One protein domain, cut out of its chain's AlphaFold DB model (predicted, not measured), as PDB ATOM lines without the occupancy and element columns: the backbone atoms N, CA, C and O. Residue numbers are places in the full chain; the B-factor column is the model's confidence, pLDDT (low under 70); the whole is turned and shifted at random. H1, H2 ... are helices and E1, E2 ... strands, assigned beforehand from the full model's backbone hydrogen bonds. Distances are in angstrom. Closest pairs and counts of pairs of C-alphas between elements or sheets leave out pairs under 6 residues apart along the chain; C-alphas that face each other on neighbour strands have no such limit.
ATOM      1  N   ASP A  37     -26.897  28.460  15.967       90.69
ATOM      2  CA  ASP A  37     -26.214  28.257  17.249       90.69
ATOM      3  C   ASP A  37     -24.699  28.087  17.050       90.69
ATOM      4  O   ASP A  37     -23.909  28.686  17.779       90.69
ATOM      5  N   ASP A  38     -24.292  27.360  16.005       93.12
ATOM      6  CA  ASP A  38     -22.890  27.220  15.587       93.12
ATOM      7  C   ASP A  38     -22.281  28.592  15.243       93.12
ATOM      8  O   ASP A  38     -21.219  28.964  15.741       93.12
ATOM      9  N   ARG A  39     -22.988  29.396  14.434       90.62
ATOM     10  CA  ARG A  39     -22.561  30.760  14.070       90.62
ATOM     11  C   ARG A  39     -22.444  31.661  15.289       90.62
ATOM     12  O   ARG A  39     -21.491  32.439  15.389       90.62
ATOM     13  N   ALA A  40     -23.394  31.564  16.215       89.12
ATOM     14  CA  ALA A  40     -23.351  32.303  17.468       89.12
ATOM     15  C   ALA A  40     -22.159  31.868  18.327       89.12
ATOM     16  O   ALA A  40     -21.503  32.722  18.927       89.12
ATOM     17  N   TRP A  41     -21.838  30.573  18.368       93.25
ATOM     18  CA  TRP A  41     -20.647  30.080  19.051       93.25
ATOM     19  C   TRP A  41     -19.375  30.653  18.422       93.25
ATOM     20  O   TRP A  41     -18.590  31.268  19.141       93.25
ATOM     21  N   CYS A  42     -19.216  30.557  17.100       92.12
ATOM     22  CA  CYS A  42     -18.045  31.075  16.380       92.12
ATOM     23  C   CYS A  42     -17.878  32.591  16.557       92.12
ATOM     24  O   CYS A  42     -16.779  33.070  16.818       92.12
ATOM     25  N   SER A  43     -18.984  33.344  16.548       87.06
ATOM     26  CA  SER A  43     -18.973  34.792  16.820       87.06
ATOM     27  C   SER A  43     -18.517  35.140  18.244       87.06
ATOM     28  O   SER A  43     -18.027  36.240  18.483       87.06
ATOM     29  N   ASN A  44     -18.698  34.225  19.202       89.00
ATOM     30  CA  ASN A  44     -18.233  34.380  20.582       89.00
ATOM     31  C   ASN A  44     -16.842  33.769  20.822       89.00
ATOM     32  O   ASN A  44     -16.285  33.972  21.899       89.00
ATOM     33  N   HIS A  45     -16.284  33.052  19.841       92.75
ATOM     34  CA  HIS A  45     -14.943  32.459  19.880       92.75
ATOM     35  C   HIS A  45     -14.120  32.914  18.662       92.75
ATOM     36  O   HIS A  45     -13.690  32.090  17.849       92.75
ATOM     37  N   PRO A  46     -13.906  34.234  18.515       91.38
ATOM     38  CA  PRO A  46     -13.267  34.814  17.340       91.38
ATOM     39  C   PRO A  46     -11.826  34.320  17.152       91.38
ATOM     40  O   PRO A  46     -11.370  34.164  16.025       91.38
ATOM     41  N   GLU A  47     -11.099  33.997  18.220       94.50
ATOM     42  CA  GLU A  47      -9.759  33.413  18.117       94.50
ATOM     43  C   GLU A  47      -9.784  32.036  17.438       94.50
ATOM     44  O   GLU A  47      -9.051  31.822  16.474       94.50
ATOM     45  N   ALA A  48     -10.674  31.139  17.880       95.62
ATOM     46  CA  ALA A  48     -10.827  29.810  17.284       95.62
ATOM     47  C   ALA A  48     -11.313  29.902  15.829       95.62
ATOM     48  O   ALA A  48     -10.840  29.183  14.949       95.62
ATOM     49  N   HIS A  49     -12.222  30.841  15.552       94.81
ATOM     50  CA  HIS A  49     -12.746  31.064  14.206       94.81
ATOM     51  C   HIS A  49     -11.660  31.575  13.242       94.81
ATOM     52  O   HIS A  49     -11.564  31.097  12.109       94.81
ATOM     53  N   ALA A  50     -10.806  32.496  13.699       94.81
ATOM     54  CA  ALA A  50      -9.666  33.013  12.940       94.81
ATOM     55  C   ALA A  50      -8.564  31.960  12.730       94.81
ATOM     56  O   ALA A  50      -7.960  31.895  11.655       94.81
ATOM     57  N   GLU A  51      -8.290  31.129  13.737       97.06
ATOM     58  CA  GLU A  51      -7.317  30.036  13.637       97.06
ATOM     59  C   GLU A  51      -7.751  29.015  12.580       97.06
ATOM     60  O   GLU A  51      -6.993  28.728  11.649       97.06
ATOM     61  N   ALA A  52      -9.003  28.558  12.645       96.75
ATOM     62  CA  ALA A  52      -9.566  27.646  11.655       96.75
ATOM     63  C   ALA A  52      -9.548  28.246  10.237       96.75
ATOM     64  O   ALA A  52      -9.164  27.577   9.274       96.75
ATOM     65  N   ALA A  53      -9.893  29.530  10.096       95.50
ATOM     66  CA  ALA A  53      -9.789  30.240   8.823       95.50
ATOM     67  C   ALA A  53      -8.351  30.254   8.282       95.50
ATOM     68  O   ALA A  53      -8.130  29.996   7.096       95.50
ATOM     69  N   SER A  54      -7.372  30.496   9.158       96.50
ATOM     70  CA  SER A  54      -5.948  30.519   8.807       96.50
ATOM     71  C   SER A  54      -5.463  29.154   8.318       96.50
ATOM     72  O   SER A  54      -4.801  29.077   7.283       96.50
ATOM     73  N   ILE A  55      -5.837  28.069   9.007       96.88
ATOM     74  CA  ILE A  55      -5.509  26.684   8.617       96.88
ATOM     75  C   ILE A  55      -6.072  26.360   7.228       96.88
ATOM     76  O   ILE A  55      -5.410  25.719   6.409       96.88
ATOM     77  N   LEU A  56      -7.280  26.843   6.937       95.94
ATOM     78  CA  LEU A  56      -7.946  26.652   5.651       95.94
ATOM     79  C   LEU A  56      -7.508  27.646   4.564       95.94
ATOM     80  O   LEU A  56      -8.024  27.570   3.444       95.94
ATOM     81  N   ASN A  57      -6.573  28.553   4.868       97.00
ATOM     82  CA  ASN A  57      -6.114  29.623   3.980       97.00
ATOM     83  C   ASN A  57      -7.277  30.487   3.444       97.00
ATOM     84  O   ASN A  57      -7.324  30.839   2.262       97.00
ATOM     85  N   ILE A  58      -8.235  30.787   4.322       95.00
ATOM     86  CA  ILE A  58      -9.384  31.659   4.073       95.00
ATOM     87  C   ILE A  58      -9.011  33.091   4.479       95.00
ATOM     88  O   ILE A  58      -8.463  33.310   5.557       95.00
ATOM     89  N   SER A  59      -9.310  34.063   3.615       93.12
ATOM     90  CA  SER A  59      -9.084  35.489   3.881       93.12
ATOM     91  C   SER A  59     -10.066  36.006   4.933       93.12
ATOM     92  O   SER A  59     -11.271  35.759   4.843       93.12
ATOM     93  N   PHE A  60      -9.557  36.743   5.919       90.62
ATOM     94  CA  PHE A  60     -10.369  37.415   6.927       90.62
ATOM     95  C   PHE A  60      -9.668  38.668   7.460       90.62
ATOM     96  O   PHE A  60      -8.452  38.833   7.337       90.62
ATOM     97  N   VAL A  61     -10.445  39.543   8.093       89.50
ATOM     98  CA  VAL A  61      -9.953  40.699   8.846       89.50
ATOM     99  C   VAL A  61     -10.199  40.448  10.326       89.50
ATOM    100  O   VAL A  61     -11.348  40.322  10.748       89.50
ATOM    101  N   GLY A  62      -9.122  40.365  11.103       87.25
ATOM    102  CA  GLY A  62      -9.163  40.328  12.562       87.25
ATOM    103  C   GLY A  62      -8.797  41.693  13.133       87.25
ATOM    104  O   GLY A  62      -7.776  42.255  12.739       87.25
ATOM    105  N   ASP A  63      -9.601  42.226  14.051       83.56
ATOM    106  CA  ASP A  63      -9.292  43.491  14.726       83.56
ATOM    107  C   ASP A  63      -9.764  43.494  16.185       83.56
ATOM    108  O   ASP A  63     -10.735  42.830  16.559       83.56
ATOM    109  N   TYR A  64      -9.061  44.261  17.016       80.62
ATOM    110  CA  TYR A  64      -9.471  44.567  18.378       80.62
ATOM    111  C   TYR A  64     -10.325  45.819  18.358       80.62
ATOM    112  O   TYR A  64      -9.830  46.947  18.319       80.62
ATOM    113  N   ILE A  65     -11.627  45.615  18.446       74.31
ATOM    114  CA  ILE A  65     -12.579  46.712  18.440       74.31
ATOM    115  C   ILE A  65     -13.133  46.922  19.836       74.31
ATOM    116  O   ILE A  65     -13.350  45.994  20.616       74.31
ATOM    117  N   ARG A  66     -13.341  48.188  20.178       70.38
ATOM    118  CA  ARG A  66     -13.970  48.537  21.444       70.38
ATOM    119  C   ARG A  66     -15.471  48.322  21.322       70.38
ATOM    120  O   ARG A  66     -16.118  48.846  20.417       70.38
ATOM    121  N   SER A  67     -15.996  47.510  22.230       61.91
ATOM    122  CA  SER A  67     -17.393  47.106  22.266       61.91
ATOM    123  C   SER A  67     -18.026  47.606  23.551       61.91
ATOM    124  O   SER A  67     -17.797  47.042  24.624       61.91
ATOM    125  N   SER A  68     -18.876  48.625  23.455       59.16
ATOM    126  CA  SER A  68     -19.704  48.982  24.597       59.16
ATOM    127  C   SER A  68     -20.888  48.030  24.692       59.16
ATOM    128  O   SER A  68     -21.812  48.051  23.865       59.16
ATOM    129  N   LYS A  75     -24.641  47.194  17.241       64.38
ATOM    130  CA  LYS A  75     -23.658  46.279  17.819       64.38
ATOM    131  C   LYS A  75     -22.657  45.932  16.727       64.38
ATOM    132  O   LYS A  75     -22.961  45.994  15.547       64.38
ATOM    133  N   ILE A  76     -21.460  45.537  17.134       62.97
ATOM    134  CA  ILE A  76     -20.396  45.109  16.219       62.97
ATOM    135  C   ILE A  76     -20.889  44.099  15.183       62.97
ATOM    136  O   ILE A  76     -20.597  44.238  14.005       62.97
ATOM    137  N   LYS A  77     -21.679  43.119  15.629       61.66
ATOM    138  CA  LYS A  77     -22.283  42.089  14.777       61.66
ATOM    139  C   LYS A  77     -23.239  42.634  13.703       61.66
ATOM    140  O   LYS A  77     -23.622  41.890  12.813       61.66
ATOM    141  N   ASP A  78     -23.657  43.893  13.828       63.09
ATOM    142  CA  ASP A  78     -24.583  44.578  12.926       63.09
ATOM    143  C   ASP A  78     -23.845  45.531  11.958       63.09
ATOM    144  O   ASP A  78     -24.494  46.231  11.180       63.09
ATOM    145  N   LEU A  79     -22.511  45.628  12.030       60.72
ATOM    146  CA  LEU A  79     -21.713  46.491  11.160       60.72
ATOM    147  C   LEU A  79     -21.290  45.747   9.882       60.72
ATOM    148  O   LEU A  79     -21.124  44.531   9.880       60.72
ATOM    149  N   GLU A  80     -21.085  46.486   8.790       54.56
ATOM    150  CA  GLU A  80     -20.477  45.949   7.567       54.56
ATOM    151  C   GLU A  80     -18.949  46.149   7.598       54.56
ATOM    152  O   GLU A  80     -18.479  47.176   8.109       54.56
ATOM    153  N   PRO A  81     -18.154  45.213   7.044       57.12
ATOM    154  CA  PRO A  81     -16.718  45.403   6.907       57.12
ATOM    155  C   PRO A  81     -16.372  46.612   6.018       57.12
ATOM    156  O   PRO A  81     -17.056  46.858   5.022       57.12
ATOM    157  N   PRO A  82     -15.251  47.313   6.271       59.03
ATOM    158  CA  PRO A  82     -14.391  47.227   7.450       59.03
ATOM    159  C   PRO A  82     -15.004  47.983   8.642       59.03
ATOM    160  O   PRO A  82     -15.480  49.109   8.491       59.03
ATOM    161  N   TYR A  83     -14.947  47.397   9.843       61.47
ATOM    162  CA  TYR A  83     -15.481  48.039  11.047       61.47
ATOM    163  C   TYR A  83     -14.720  49.338  11.342       61.47
ATOM    164  O   TYR A  83     -13.559  49.325  11.741       61.47
ATOM    165  N   LEU A  84     -15.388  50.480  11.187       53.66
ATOM    166  CA  LEU A  84     -14.927  51.731  11.778       53.66
ATOM    167  C   LEU A  84     -15.252  51.670  13.270       53.66
ATOM    168  O   LEU A  84     -16.406  51.448  13.635       53.66
ATOM    169  N   ALA A  85     -14.236  51.839  14.122       55.66
ATOM    170  CA  ALA A  85     -14.391  51.824  15.573       55.66
ATOM    171  C   ALA A  85     -15.605  52.670  16.001       55.66
ATOM    172  O   ALA A  85     -15.642  53.881  15.769       55.66
ATOM    173  N   ILE A  86     -16.607  52.031  16.618       56.94
ATOM    174  CA  ILE A  86     -17.696  52.742  17.299       56.94
ATOM    175  C   ILE A  86     -17.026  53.600  18.373       56.94
ATOM    176  O   ILE A  86     -16.200  53.038  19.086       56.94
ATOM    177  N   PRO A  87     -17.322  54.909  18.507       53.19
ATOM    178  CA  PRO A  87     -16.698  55.753  19.521       53.19
ATOM    179  C   PRO A  87     -17.021  55.183  20.908       53.19
ATOM    180  O   PRO A  87     -18.177  55.246  21.335       53.19
ATOM    181  N   PRO A  88     -16.041  54.585  21.596       58.09
ATOM    182  CA  PRO A  88     -16.239  53.997  22.907       58.09
ATOM    183  C   PRO A  88     -15.961  55.065  23.958       58.09
ATOM    184  O   PRO A  88     -15.214  56.012  23.706       58.09
ATOM    185  N   ASP A  89     -16.482  54.887  25.166       58.81
ATOM    186  CA  ASP A  89     -15.868  55.554  26.312       58.81
ATOM    187  C   ASP A  89     -14.411  55.061  26.452       58.81
ATOM    188  O   ASP A  89     -14.115  53.880  26.245       58.81
ATOM    189  N   ASP A  90     -13.483  55.949  26.823       62.41
ATOM    190  CA  ASP A  90     -12.029  55.694  26.790       62.41
ATOM    191  C   ASP A  90     -11.563  54.460  27.594       62.41
ATOM    192  O   ASP A  90     -10.469  53.942  27.353       62.41
ATOM    193  N   ASN A  91     -12.396  53.956  28.510       68.44
ATOM    194  CA  ASN A  91     -12.087  52.873  29.446       68.44
ATOM    195  C   ASN A  91     -12.707  51.509  29.087       68.44
ATOM    196  O   ASN A  91     -12.695  50.600  29.919       68.44
ATOM    197  N   GLU A  92     -13.285  51.344  27.898       68.62
ATOM    198  CA  GLU A  92     -13.913  50.071  27.530       68.62
ATOM    199  C   GLU A  92     -12.908  49.005  27.069       68.62
ATOM    200  O   GLU A  92     -11.955  49.324  26.347       68.62
ATOM    201  N   PRO A  93     -13.111  47.730  27.464       73.88
ATOM    202  CA  PRO A  93     -12.250  46.640  27.034       73.88
ATOM    203  C   PRO A  93     -12.344  46.437  25.517       73.88
ATOM    204  O   PRO A  93     -13.410  46.542  24.908       73.88
ATOM    205  N   LEU A  94     -11.201  46.117  24.913       76.38
ATOM    206  CA  LEU A  94     -11.128  45.669  23.529       76.38
ATOM    207  C   LEU A  94     -11.644  44.230  23.434       76.38
ATOM    208  O   LEU A  94     -11.328  43.397  24.283       76.38
ATOM    209  N   THR A  95     -12.415  43.932  22.396       79.25
ATOM    210  CA  THR A  95     -12.856  42.577  22.054       79.25
ATOM    211  C   THR A  95     -12.286  42.232  20.686       79.25
ATOM    212  O   THR A  95     -12.448  43.010  19.744       79.25
ATOM    213  N   TYR A  96     -11.591  41.098  20.586       84.88
ATOM    214  CA  TYR A  96     -11.126  40.595  19.299       84.88
ATOM    215  C   TYR A  96     -12.325  40.144  18.474       84.88
ATOM    216  O   TYR A  96     -13.246  39.544  19.019       84.88
ATOM    217  N   GLN A  97     -12.349  40.476  17.191       85.06
ATOM    218  CA  GLN A  97     -13.434  40.116  16.289       85.06
ATOM    219  C   GLN A  97     -12.879  39.771  14.916       85.06
ATOM    220  O   GLN A  97     -11.887  40.356  14.480       85.06
ATOM    221  N   VAL A  98     -13.552  38.848  14.231       87.88
ATOM    222  CA  VAL A  98     -13.165  38.369  12.899       87.88
ATOM    223  C   VAL A  98     -14.271  38.647  11.898       87.88
ATOM    224  O   VAL A  98     -15.454  38.531  12.214       87.88
ATOM    225  N   GLN A  99     -13.884  38.996  10.677       85.44
ATOM    226  CA  GLN A  99     -14.797  39.217   9.563       85.44
ATOM    227  C   GLN A  99     -14.302  38.538   8.306       85.44
ATOM    228  O   GLN A  99     -13.122  38.611   7.973       85.44
ATOM    229  N   PHE A 100     -15.242  37.972   7.567       87.56
ATOM    230  CA  PHE A 100     -14.990  37.294   6.308       87.56
ATOM    231  C   PHE A 100     -15.559  38.109   5.156       87.56
ATOM    232  O   PHE A 100     -16.537  38.838   5.313       87.56
ATOM    233  N   GLU A 101     -14.970  37.947   3.976       86.62
ATOM    234  CA  GLU A 101     -15.457  38.598   2.755       86.62
ATOM    235  C   GLU A 101     -16.857  38.107   2.357       86.62
ATOM    236  O   GLU A 101     -17.614  38.825   1.705       86.62
ATOM    237  N   ASN A 102     -17.212  36.876   2.736       86.56
ATOM    238  CA  ASN A 102     -18.513  36.283   2.460       86.56
ATOM    239  C   ASN A 102     -18.915  35.249   3.528       86.56
ATOM    240  O   ASN A 102     -18.081  34.688   4.239       86.56
ATOM    241  N   GLN A 103     -20.220  34.969   3.606       86.31
ATOM    242  CA  GLN A 103     -20.782  34.034   4.584       86.31
ATOM    243  C   GLN A 103     -20.302  32.591   4.380       86.31
ATOM    244  O   GLN A 103     -20.163  31.862   5.353       86.31
ATOM    245  N   ALA A 104     -20.049  32.164   3.139       89.81
ATOM    246  CA  ALA A 104     -19.654  30.784   2.863       89.81
ATOM    247  C   ALA A 104     -18.270  30.467   3.450       89.81
ATOM    248  O   ALA A 104     -18.079  29.406   4.040       89.81
ATOM    249  N   ASP A 105     -17.336  31.408   3.342       93.06
ATOM    250  CA  ASP A 105     -16.012  31.322   3.954       93.06
ATOM    251  C   ASP A 105     -16.089  31.381   5.482       93.06
ATOM    252  O   ASP A 105     -15.453  30.570   6.159       93.06
ATOM    253  N   SER A 106     -16.939  32.261   6.025       92.44
ATOM    254  CA  SER A 106     -17.231  32.308   7.463       92.44
ATOM    255  C   SER A 106     -17.766  30.971   7.978       92.44
ATOM    256  O   SER A 106     -17.264  30.445   8.970       92.44
ATOM    257  N   ASP A 107     -18.766  30.397   7.306       93.62
ATOM    258  CA  ASP A 107     -19.367  29.115   7.684       93.62
ATOM    259  C   ASP A 107     -18.348  27.978   7.561       93.62
ATOM    260  O   ASP A 107     -18.251  27.127   8.441       93.62
ATOM    261  N   LYS A 108     -17.533  27.970   6.503       94.81
ATOM    262  CA  LYS A 108     -16.494  26.952   6.318       94.81
ATOM    263  C   LYS A 108     -15.448  27.001   7.435       94.81
ATOM    264  O   LYS A 108     -15.083  25.953   7.963       94.81
ATOM    265  N   ALA A 109     -14.997  28.197   7.810       95.56
ATOM    266  CA  ALA A 109     -14.097  28.382   8.944       95.56
ATOM    267  C   ALA A 109     -14.772  28.013  10.277       95.56
ATOM    268  O   ALA A 109     -14.144  27.384  11.122       95.56
ATOM    269  N   CYS A 110     -16.054  28.343  10.449       95.38
ATOM    270  CA  CYS A 110     -16.810  28.030  11.662       95.38
ATOM    271  C   CYS A 110     -16.991  26.518  11.844       95.38
ATOM    272  O   CYS A 110     -16.761  25.999  12.930       95.38
ATOM    273  N   ARG A 111     -17.314  25.791  10.766       95.06
ATOM    274  CA  ARG A 111     -17.367  24.323  10.775       95.06
ATOM    275  C   ARG A 111     -16.035  23.727  11.224       95.06
ATOM    276  O   ARG A 111     -16.029  22.925  12.141       95.06
ATOM    277  N   ALA A 112     -14.925  24.165  10.630       95.00
ATOM    278  CA  ALA A 112     -13.607  23.660  11.004       95.00
ATOM    279  C   ALA A 112     -13.226  23.985  12.458       95.00
ATOM    280  O   ALA A 112     -12.602  23.162  13.110       95.00
ATOM    281  N   ALA A 113     -13.628  25.146  12.984       95.25
ATOM    282  CA  ALA A 113     -13.412  25.479  14.392       95.25
ATOM    283  C   ALA A 113     -14.213  24.570  15.342       95.25
ATOM    284  O   ALA A 113     -13.728  24.235  16.417       95.25
ATOM    285  N   LEU A 114     -15.430  24.177  14.954       94.62
ATOM    286  CA  LEU A 114     -16.270  23.264  15.732       94.62
ATOM    287  C   LEU A 114     -15.752  21.825  15.682       94.62
ATOM    288  O   LEU A 114     -15.783  21.148  16.703       94.62
ATOM    289  N   ASP A 115     -15.235  21.386  14.533       92.12
ATOM    290  CA  ASP A 115     -14.687  20.036  14.353       92.12
ATOM    291  C   ASP A 115     -13.436  19.777  15.231       92.12
ATOM    292  O   ASP A 115     -13.108  18.626  15.492       92.12
ATOM    293  N   GLU A 116     -12.746  20.820  15.712       86.56
ATOM    294  CA  GLU A 116     -11.614  20.715  16.660       86.56
ATOM    295  C   GLU A 116     -12.061  20.556  18.133       86.56
ATOM    296  O   GLU A 116     -11.231  20.318  19.015       86.56
ATOM    297  N   LEU A 117     -13.356  20.726  18.431       81.56
ATOM    298  CA  LEU A 117     -13.918  20.577  19.783       81.56
ATOM    299  C   LEU A 117     -14.424  19.157  20.081       81.56
ATOM    300  O   LEU A 117     -14.627  18.837  21.258       81.56
TER     301      LEU A 117
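Overview. This is residues 37 to 68 and 75 to 117 of the 118 residues of an uncharacterized protein of Acidimicrobiaceae bacterium (UniProt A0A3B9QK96). Three helices, H1, H2 and H3, form a small cluster at one end of a two-stranded ribbon, E1 and E2, with H2 packed mainly on E2. The ribbon runs away from the cluster, and a long stretch with no named element, residues 75 to 93, loops round its far end. The printed part has 75 residues with named elements in the order H1, H2, E1, E2, H3; the sheet E1 - E2 is antiparallel, and the class is mixed, helices and strands. It is compact, with a radius of gyration of the C-alphas of 12.5 A, yet elongated in outline, spanning 37 by 23 by 20 A.

Arrangement. H1, residues 37 to 44, and H2, residues 46 to 55, only just touch, with 3 pairs of C-alphas within 8 A, and only at the corner by their tight link; their closest C-alphas, Cys 42 and His 49, are 5.7 A apart. H3, residues 103 to 115, touches H2 about perpendicular at 84 degrees, with the closest C-alphas, Ala 53 and Ala 109, 4.7 A apart. H3 also touches H1, at 88 degrees, closest at the C-alphas of Cys 42 and Cys 110, 5.7 A. E1, residues 60 to 66, and E2, residues 94 to 100, are antiparallel at 154 degrees; N 61 and O 99 are within hydrogen-bond range at 2.8 A. The closest C-alphas of H2 and E2, Pro 46 and Gln 97, are 5.4 A apart. E1 is apart from H1 and H3. In H1, H2 and H3 every O i to N i+4 pair is within hydrogen-bond range.

Along the chain. H1 begins at C-alpha 37 (-26.214, 28.257, 17.249) and measures 10.6 A; H2 measures 14.2 A. E1 measures 18.6 A and E2 19.5 A. H3, 18.1 A, ends at C-alpha 115 (-14.687, 20.036, 14.353).

Size, cuts and confidence. The two C-alphas farthest apart, Asp 90 and Asp 115, are 37.9 A apart. Residues 69 to 74 are not printed; C-alphas 68 and 75 are 8.3 A apart across the cut. The model's pLDDT is under 70 at residues 67 to 68 and 75 to 92.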